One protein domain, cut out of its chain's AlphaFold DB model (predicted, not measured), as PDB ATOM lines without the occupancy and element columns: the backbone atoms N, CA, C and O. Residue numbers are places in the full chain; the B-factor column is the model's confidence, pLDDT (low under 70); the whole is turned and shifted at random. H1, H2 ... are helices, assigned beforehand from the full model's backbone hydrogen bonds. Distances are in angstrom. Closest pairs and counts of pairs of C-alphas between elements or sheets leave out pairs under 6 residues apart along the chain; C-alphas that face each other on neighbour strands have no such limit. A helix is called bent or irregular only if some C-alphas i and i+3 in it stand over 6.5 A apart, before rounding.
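AT A GLANCE: This is residues 301 to 363 of the 380 residues of an uncharacterized protein of Gambusia affinis (UniProt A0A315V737). One long helix, H3, is the backbone of a flat helical body: the short helix H1 packs slantwise on its residues 342 to 350, H4 packs on residues 346 to 350, and H2 stands next to H1 at the edge away from H4. A long loop, residues 325 to 335, leads from the end of H2 to the beginning of H3. The printed part has 63 residues with four named helices, in the order H1, H2, H3, H4, and no named strand; its class is all helix. It is compact, with a radius of gyration of the C-alphas of 11.3 A, and spans 29 by 28 by 15 A.

IN THESE COORDINATES: H3, residues 336 to 353, is the longest helix at 24.8 A from first to last C-alpha; it runs from C-alpha 336 at (151.327, 212.382, 89.792) to C-alpha 353 at (172.782, 200.091, 87.376). H3 is neither bent nor irregular, but only just: C-alphas 349 and 352 are 6.1 A apart. H1, residues 305 to 312, is 11.5 A long and begins with C-alpha 305 at (156.741, 199.856, 86.182). H1 is irregular, with C-alphas 306 and 309 at 7.1 A. H2, residues 317 to 324, is 11.0 A long. H4, residues 357 to 360, is 5.9 A long and ends with C-alpha 360 at (165.585, 199.083, 95.760).

HOW THE PARTS SIT: H3 touches H1 with residues 342 to 350 alone; the closest C-alphas are those of Pro 305 and Phe 343, 6.0 A apart. H1 and H3 run the same way at a steep tilt of 43 degrees. H3 touches H4 with residues 346 to 350 alone, where the closest C-alphas, those of Cys 349 and Leu 357, are 6.2 A apart. H1 and H4 are close but not clearly touching, with the C-alphas of Leu 306 and Leu 357 at 8.0 A. H1 and H2 form a helical hairpin and only just touch, with 3 pairs of C-alphas within 8 A; the closest are those of Leu 311 and Thr 320, 6.3 A apart. They run opposite ways at a steep tilt of 38 degrees. H2 and H3 are near each other, and H2 and H4 are apart. Of the O i to N i+4 pairs, 13 of 14 are within hydrogen-bond range in H3, 2 of 4 in H1 and 3 of 4 in H2; H4 is too short for such a pair.

THE WHOLE: The two C-alphas farthest apart are those of Asp 319 and Thr 363, at 30.7 A. The printed part has no cut. The link from H2 to H3, 11 residues, is long; those from H1 to H2 and from H3 to H4 are tight. The mean pLDDT of the printed part is 75.4, and 19 residues are under 70: residues 301 to 303, 322 to 328, 330 to 333 and 359 to 363.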
ATOM      1  N   GLY A 301     148.359 200.500  76.310       56.97
ATOM      2  CA  GLY A 301     148.294 199.338  77.198       56.97
ATOM      3  C   GLY A 301     148.507 199.784  78.646       56.97
ATOM      4  O   GLY A 301     149.023 200.869  78.872       56.97
ATOM      5  N   GLN A 302     148.069 198.997  79.632       61.34
ATOM      6  CA  GLN A 302     148.425 199.255  81.034       61.34
ATOM      7  C   GLN A 302     149.921 198.971  81.202       61.34
ATOM      8  O   GLN A 302     150.290 197.795  81.277       61.34
ATOM      9  N   SER A 303     150.761 200.008  81.231       67.56
ATOM     10  CA  SER A 303     152.201 199.871  81.440       67.56
ATOM     11  C   SER A 303     152.514 200.046  82.924       67.56
ATOM     12  O   SER A 303     152.547 201.135  83.486       67.56
ATOM     13  N   SER A 304     152.680 198.919  83.613       80.81
ATOM     14  CA  SER A 304     153.177 198.928  84.992       80.81
ATOM     15  C   SER A 304     154.692 199.164  84.982       80.81
ATOM     16  O   SER A 304     155.354 198.649  84.079       80.81
ATOM     17  N   PRO A 305     155.285 199.824  85.997       79.31
ATOM     18  CA  PRO A 305     156.741 199.856  86.182       79.31
ATOM     19  C   PRO A 305     157.392 198.461  86.133       79.31
ATOM     20  O   PRO A 305     158.545 198.326  85.736       79.31
ATOM     21  N   LEU A 306     156.638 197.407  86.468       82.12
ATOM     22  CA  LEU A 306     157.079 196.010  86.383       82.12
ATOM     23  C   LEU A 306     157.233 195.487  84.945       82.12
ATOM     24  O   LEU A 306     157.897 194.480  84.729       82.12
ATOM     25  N   GLN A 307     156.613 196.141  83.961       84.38
ATOM     26  CA  GLN A 307     156.722 195.783  82.544       84.38
ATOM     27  C   GLN A 307     157.891 196.486  81.848       84.38
ATOM     28  O   GLN A 307     158.223 196.116  80.727       84.38
ATOM     29  N   LEU A 308     158.533 197.462  82.503       83.94
ATOM     30  CA  LEU A 308     159.678 198.193  81.960       83.94
ATOM     31  C   LEU A 308     160.798 197.273  81.431       83.94
ATOM     32  O   LEU A 308     161.222 197.501  80.302       83.94
ATOM     33  N   PRO A 309     161.240 196.209  82.137       83.50
ATOM     34  CA  PRO A 309     162.257 195.309  81.587       83.50
ATOM     35  C   PRO A 309     161.786 194.553  80.338       83.50
ATOM     36  O   PRO A 309     162.566 194.373  79.412       83.50
ATOM     37  N   ALA A 310     160.512 194.156  80.270       82.81
ATOM     38  CA  ALA A 310     159.970 193.501  79.080       82.81
ATOM     39  C   ALA A 310     159.855 194.472  77.893       82.81
ATOM     40  O   ALA A 310     160.051 194.069  76.752       82.81
ATOM     41  N   LEU A 311     159.566 195.752  78.149       82.19
ATOM     42  CA  LEU A 311     159.545 196.785  77.113       82.19
ATOM     43  C   LEU A 311     160.956 197.114  76.613       82.19
ATOM     44  O   LEU A 311     161.149 197.193  75.408       82.19
ATOM     45  N   LEU A 312     161.942 197.202  77.510       84.06
ATOM     46  CA  LEU A 312     163.350 197.423  77.154       84.06
ATOM     47  C   LEU A 312     163.981 196.247  76.388       84.06
ATOM     48  O   LEU A 312     164.985 196.434  75.713       84.06
ATOM     49  N   GLN A 313     163.414 195.039  76.479       84.62
ATOM     50  CA  GLN A 313     163.816 193.899  75.642       84.62
ATOM     51  C   GLN A 313     163.239 193.964  74.222       84.62
ATOM     52  O   GLN A 313     163.748 193.295  73.328       84.62
ATOM     53  N   LEU A 314     162.155 194.718  74.025       82.00
ATOM     54  CA  LEU A 314     161.408 194.773  72.767       82.00
ATOM     55  C   LEU A 314     161.651 196.066  71.982       82.00
ATOM     56  O   LEU A 314     161.454 196.082  70.769       82.00
ATOM     57  N   PHE A 315     162.038 197.142  72.664       80.88
ATOM     58  CA  PHE A 315     162.171 198.480  72.101       80.88
ATOM     59  C   PHE A 315     163.432 199.160  72.617       80.88
ATOM     60  O   PHE A 315     163.875 198.904  73.740       80.88
ATOM     61  N   ASP A 316     163.955 200.099  71.830       82.81
ATOM     62  CA  ASP A 316     165.065 200.928  72.276       82.81
ATOM     63  C   ASP A 316     164.687 201.728  73.542       82.81
ATOM     64  O   ASP A 316     163.515 202.085  73.756       82.81
ATOM     65  N   PRO A 317     165.665 202.051  74.412       79.25
ATOM     66  CA  PRO A 317     165.414 202.790  75.649       79.25
ATOM     67  C   PRO A 317     164.708 204.134  75.439       79.25
ATOM     68  O   PRO A 317     163.877 204.526  76.262       79.25
ATOM     69  N   ALA A 318     165.015 204.826  74.336       74.62
ATOM     70  CA  ALA A 318     164.402 206.103  73.977       74.62
ATOM     71  C   ALA A 318     162.902 205.957  73.663       74.62
ATOM     72  O   ALA A 318     162.086 206.748  74.140       74.62
ATOM     73  N   ASP A 319     162.525 204.898  72.949       75.50
ATOM     74  CA  ASP A 319     161.138 204.645  72.542       75.50
ATOM     75  C   ASP A 319     160.297 204.137  73.708       75.50
ATOM     76  O   ASP A 319     159.130 204.510  73.880       75.50
ATOM     77  N   THR A 320     160.925 203.344  74.575       77.50
ATOM     78  CA  THR A 320     160.322 202.876  75.824       77.50
ATOM     79  C   THR A 320     160.000 204.045  76.764       77.50
ATOM     80  O   THR A 320     158.964 204.033  77.431       77.50
ATOM     81  N   ALA A 321     160.832 205.093  76.793       71.56
ATOM     82  CA  ALA A 321     160.585 206.297  77.593       71.56
ATOM     83  C   ALA A 321     159.299 207.025  77.175       71.56
ATOM     84  O   ALA A 321     158.510 207.467  78.016       71.56
ATOM     85  N   ALA A 322     159.080 207.137  75.862       67.75
ATOM     86  CA  ALA A 322     157.930 207.828  75.291       67.75
ATOM     87  C   ALA A 322     156.613 207.079  75.566       67.75
ATOM     88  O   ALA A 322     155.582 207.706  75.810       67.75
ATOM     89  N   ALA A 323     156.654 205.746  75.593       66.12
ATOM     90  CA  ALA A 323     155.497 204.883  75.829       66.12
ATOM     91  C   ALA A 323     154.885 205.007  77.237       66.12
ATOM     92  O   ALA A 323     153.666 204.969  77.412       66.12
ATOM     93  N   VAL A 324     155.737 205.165  78.248       63.47
ATOM     94  CA  VAL A 324     155.382 204.950  79.660       63.47
ATOM     95  C   VAL A 324     154.753 206.188  80.328       63.47
ATOM     96  O   VAL A 324     154.135 206.109  81.390       63.47
ATOM     97  N   THR A 325     154.853 207.361  79.701       62.84
ATOM     98  CA  THR A 325     154.522 208.642  80.351       62.84
ATOM     99  C   THR A 325     153.045 209.046  80.273       62.84
ATOM    100  O   THR A 325     152.579 209.820  81.110       62.84
ATOM    101  N   GLY A 326     152.272 208.524  79.316       63.44
ATOM    102  CA  GLY A 326     150.948 209.078  79.002       63.44
ATOM    103  C   GLY A 326     149.805 208.655  79.934       63.44
ATOM    104  O   GLY A 326     149.037 209.496  80.401       63.44
ATOM    105  N   SER A 327     149.647 207.351  80.187       60.00
ATOM    106  CA  SER A 327     148.406 206.817  80.782       60.00
ATOM    107  C   SER A 327     148.533 206.419  82.254       60.00
ATOM    108  O   SER A 327     147.591 206.600  83.028       60.00
ATOM    109  N   ASP A 328     149.705 205.933  82.664       66.50
ATOM    110  CA  ASP A 328     149.883 205.314  83.980       66.50
ATOM    111  C   ASP A 328     150.296 206.324  85.057       66.50
ATOM    112  O   ASP A 328     149.860 206.201  86.201       66.50
ATOM    113  N   ILE A 329     150.981 207.415  84.684       70.50
ATOM    114  CA  ILE A 329     151.241 208.557  85.584       70.50
ATOM    115  C   ILE A 329     149.928 209.159  86.114       70.50
ATOM    116  O   ILE A 329     149.866 209.641  87.249       70.50
ATOM    117  N   MET A 330     148.871 209.104  85.297       66.12
ATOM    118  CA  MET A 330     147.573 209.732  85.555       66.12
ATOM    119  C   MET A 330     146.560 208.811  86.251       66.12
ATOM    120  O   MET A 330     145.532 209.304  86.712       66.12
ATOM    121  N   ARG A 331     146.801 207.494  86.299       63.47
ATOM    122  CA  ARG A 331     145.792 206.498  86.710       63.47
ATOM    123  C   ARG A 331     145.948 205.964  88.121       63.47
ATOM    124  O   ARG A 331     144.951 205.595  88.738       63.47
ATOM    125  N   THR A 332     147.164 205.868  88.631       58.09
ATOM    126  CA  THR A 332     147.381 205.402  90.000       58.09
ATOM    127  C   THR A 332     146.879 206.470  90.967       58.09
ATOM    128  O   THR A 332     147.240 207.633  90.828       58.09
ATOM    129  N   GLY A 333     146.059 206.092  91.957       63.09
ATOM    130  CA  GLY A 333     145.471 206.997  92.968       63.09
ATOM    131  C   GLY A 333     146.482 207.680  93.905       63.09
ATOM    132  O   GLY A 333     146.121 208.190  94.962       63.09
ATOM    133  N   HIS A 334     147.758 207.662  93.537       73.19
ATOM    134  CA  HIS A 334     148.841 208.405  94.149       73.19
ATOM    135  C   HIS A 334     149.098 209.698  93.373       73.19
ATOM    136  O   HIS A 334     148.815 209.791  92.180       73.19
ATOM    137  N   ASP A 335     149.685 210.682  94.053       84.19
ATOM    138  CA  ASP A 335     150.117 211.942  93.450       84.19
ATOM    139  C   ASP A 335     150.923 211.693  92.157       84.19
ATOM    140  O   ASP A 335     151.812 210.835  92.125       84.19
ATOM    141  N   ARG A 336     150.632 212.455  91.093       83.44
ATOM    142  CA  ARG A 336     151.327 212.382  89.792       83.44
ATOM    143  C   ARG A 336     152.837 212.455  89.973       83.44
ATOM    144  O   ARG A 336     153.581 211.742  89.301       83.44
ATOM    145  N   ARG A 337     153.286 213.274  90.931       84.56
ATOM    146  CA  ARG A 337     154.698 213.397  91.295       84.56
ATOM    147  C   ARG A 337     155.268 212.074  91.805       84.56
ATOM    148  O   ARG A 337     156.361 211.691  91.402       84.56
ATOM    149  N   ARG A 338     154.531 211.352  92.650       83.69
ATOM    150  CA  ARG A 338     154.950 210.045  93.174       83.69
ATOM    151  C   ARG A 338     155.025 208.998  92.064       83.69
ATOM    152  O   ARG A 338     155.986 208.240  92.030       83.69
ATOM    153  N   ASN A 339     154.072 208.998  91.134       84.19
ATOM    154  CA  ASN A 339     154.061 208.047  90.016       84.19
ATOM    155  C   ASN A 339     155.243 208.282  89.075       84.19
ATOM    156  O   ASN A 339     155.949 207.340  88.730       84.19
ATOM    157  N   LEU A 340     155.515 209.547  88.742       86.12
ATOM    158  CA  LEU A 340     156.695 209.917  87.964       86.12
ATOM    159  C   LEU A 340     157.990 209.482  88.667       86.12
ATOM    160  O   LEU A 340     158.860 208.902  88.028       86.12
ATOM    161  N   MET A 341     158.100 209.692  89.984       88.19
ATOM    162  CA  MET A 341     159.273 209.253  90.751       88.19
ATOM    163  C   MET A 341     159.439 207.730  90.759       88.19
ATOM    164  O   MET A 341     160.567 207.254  90.675       88.19
ATOM    165  N   ILE A 342     158.349 206.958  90.818       87.19
ATOM    166  CA  ILE A 342     158.398 205.489  90.731       87.19
ATOM    167  C   ILE A 342     158.906 205.049  89.353       87.19
ATOM    168  O   ILE A 342     159.760 204.168  89.271       87.19
ATOM    169  N   PHE A 343     158.428 205.678  88.278       85.94
ATOM    170  CA  PHE A 343     158.895 205.373  86.927       85.94
ATOM    171  C   PHE A 343     160.360 205.755  86.718       85.94
ATOM    172  O   PHE A 343     161.124 204.937  86.218       85.94
ATOM    173  N   LEU A 344     160.781 206.940  87.166       87.62
ATOM    174  CA  LEU A 344     162.185 207.358  87.102       87.62
ATOM    175  C   LEU A 344     163.092 206.453  87.944       87.62
ATOM    176  O   LEU A 344     164.187 206.109  87.503       87.62
ATOM    177  N   ALA A 345     162.632 206.021  89.121       87.81
ATOM    178  CA  ALA A 345     163.358 205.061  89.943       87.81
ATOM    179  C   ALA A 345     163.523 203.729  89.203       87.81
ATOM    180  O   ALA A 345     164.655 203.272  89.054       87.81
ATOM    181  N   ALA A 346     162.439 203.164  88.660       85.50
ATOM    182  CA  ALA A 346     162.483 201.936  87.867       85.50
ATOM    183  C   ALA A 346     163.445 202.061  86.678       85.50
ATOM    184  O   ALA A 346     164.281 201.189  86.454       85.50
ATOM    185  N   TRP A 347     163.388 203.184  85.965       87.75
ATOM    186  CA  TRP A 347     164.248 203.445  84.817       87.75
ATOM    187  C   TRP A 347     165.724 203.564  85.215       87.75
ATOM    188  O   TRP A 347     166.586 202.983  84.560       87.75
ATOM    189  N   SER A 348     166.013 204.217  86.345       85.19
ATOM    190  CA  SER A 348     167.368 204.303  86.900       85.19
ATOM    191  C   SER A 348     167.917 202.951  87.374       85.19
ATOM    192  O   SER A 348     169.123 202.729  87.302       85.19
ATOM    193  N   CYS A 349     167.060 202.036  87.845       83.81
ATOM    194  CA  CYS A 349     167.480 200.687  88.225       83.81
ATOM    195  C   CYS A 349     167.973 199.912  87.004       83.81
ATOM    196  O   CYS A 349     169.072 199.368  87.045       83.81
ATOM    197  N   PHE A 350     167.205 199.931  85.911       80.56
ATOM    198  CA  PHE A 350     167.541 199.158  84.716       80.56
ATOM    199  C   PHE A 350     168.634 199.795  83.867       80.56
ATOM    200  O   PHE A 350     169.611 199.131  83.555       80.56
ATOM    201  N   LEU A 351     168.502 201.073  83.503       77.31
ATOM    202  CA  LEU A 351     169.410 201.674  82.521       77.31
ATOM    203  C   LEU A 351     170.767 202.068  83.099       77.31
ATOM    204  O   LEU A 351     171.754 202.077  82.374       77.31
ATOM    205  N   VAL A 352     170.821 202.434  84.383       72.75
ATOM    206  CA  VAL A 352     172.047 202.991  84.977       72.75
ATOM    207  C   VAL A 352     172.822 201.946  85.766       72.75
ATOM    208  O   VAL A 352     174.046 202.023  85.826       72.75
ATOM    209  N   ARG A 353     172.136 200.996  86.411       74.75
ATOM    210  CA  ARG A 353     172.782 200.091  87.376       74.75
ATOM    211  C   ARG A 353     172.568 198.606  87.117       74.75
ATOM    212  O   ARG A 353     173.266 197.808  87.724       74.75
ATOM    213  N   ASN A 354     171.656 198.233  86.216       81.50
ATOM    214  CA  ASN A 354     171.234 196.841  86.026       81.50
ATOM    215  C   ASN A 354     170.789 196.157  87.342       81.50
ATOM    216  O   ASN A 354     170.859 194.937  87.480       81.50
ATOM    217  N   ASP A 355     170.313 196.950  88.309       83.69
ATOM    218  CA  ASP A 355     169.867 196.469  89.615       83.69
ATOM    219  C   ASP A 355     168.447 195.884  89.491       83.69
ATOM    220  O   ASP A 355     167.576 196.512  88.867       83.69
ATOM    221  N   PRO A 356     168.139 194.742  90.131       79.06
ATOM    222  CA  PRO A 356     166.776 194.232  90.183       79.06
ATOM    223  C   PRO A 356     165.856 195.219  90.921       79.06
ATOM    224  O   PRO A 356     166.131 195.686  92.025       79.06
ATOM    225  N   LEU A 357     164.708 195.517  90.303       71.56
ATOM    226  CA  LEU A 357     163.697 196.468  90.793       71.56
ATOM    227  C   LEU A 357     163.274 196.235  92.256       71.56
ATOM    228  O   LEU A 357     162.972 197.188  92.974       71.56
ATOM    229  N   LEU A 358     163.225 194.968  92.678       70.88
ATOM    230  CA  LEU A 358     162.749 194.555  94.001       70.88
ATOM    231  C   LEU A 358     163.725 194.918  95.128       70.88
ATOM    232  O   LEU A 358     163.270 195.211  96.233       70.88
ATOM    233  N   ASP A 359     165.026 195.004  94.850       69.75
ATOM    234  CA  ASP A 359     166.034 195.251  95.888       69.75
ATOM    235  C   ASP A 359     166.039 196.718  96.339       69.75
ATOM    236  O   ASP A 359     166.240 197.022  97.515       69.75
ATOM    237  N   LYS A 360     165.710 197.651  95.435       62.91
ATOM    238  CA  LYS A 360     165.585 199.083  95.760       62.91
ATOM    239  C   LYS A 360     164.222 199.497  96.300       62.91
ATOM    240  O   LYS A 360     164.131 200.532  96.957       62.91
ATOM    241  N   ALA A 361     163.170 198.716  96.047       63.47
ATOM    242  CA  ALA A 361     161.844 198.989  96.604       63.47
ATOM    243  C   ALA A 361     161.782 198.764  98.131       63.47
ATOM    244  O   ALA A 361     160.796 199.142  98.759       63.47
ATOM    245  N   GLY A 362     162.849 198.215  98.723       47.53
ATOM    246  CA  GLY A 362     162.996 198.046 100.160       47.53
ATOM    247  C   GLY A 362     162.292 196.789 100.653       47.53
ATOM    248  O   GLY A 362     161.142 196.822 101.081       47.53
ATOM    249  N   THR A 363     163.029 195.684 100.710       45.47
ATOM    250  CA  THR A 363     162.676 194.480 101.483       45.47
ATOM    251  C   THR A 363     162.640 194.725 103.002       45.47
ATOM    252  O   THR A 363     162.218 193.857 103.760       45.47
TER     253      THR A 363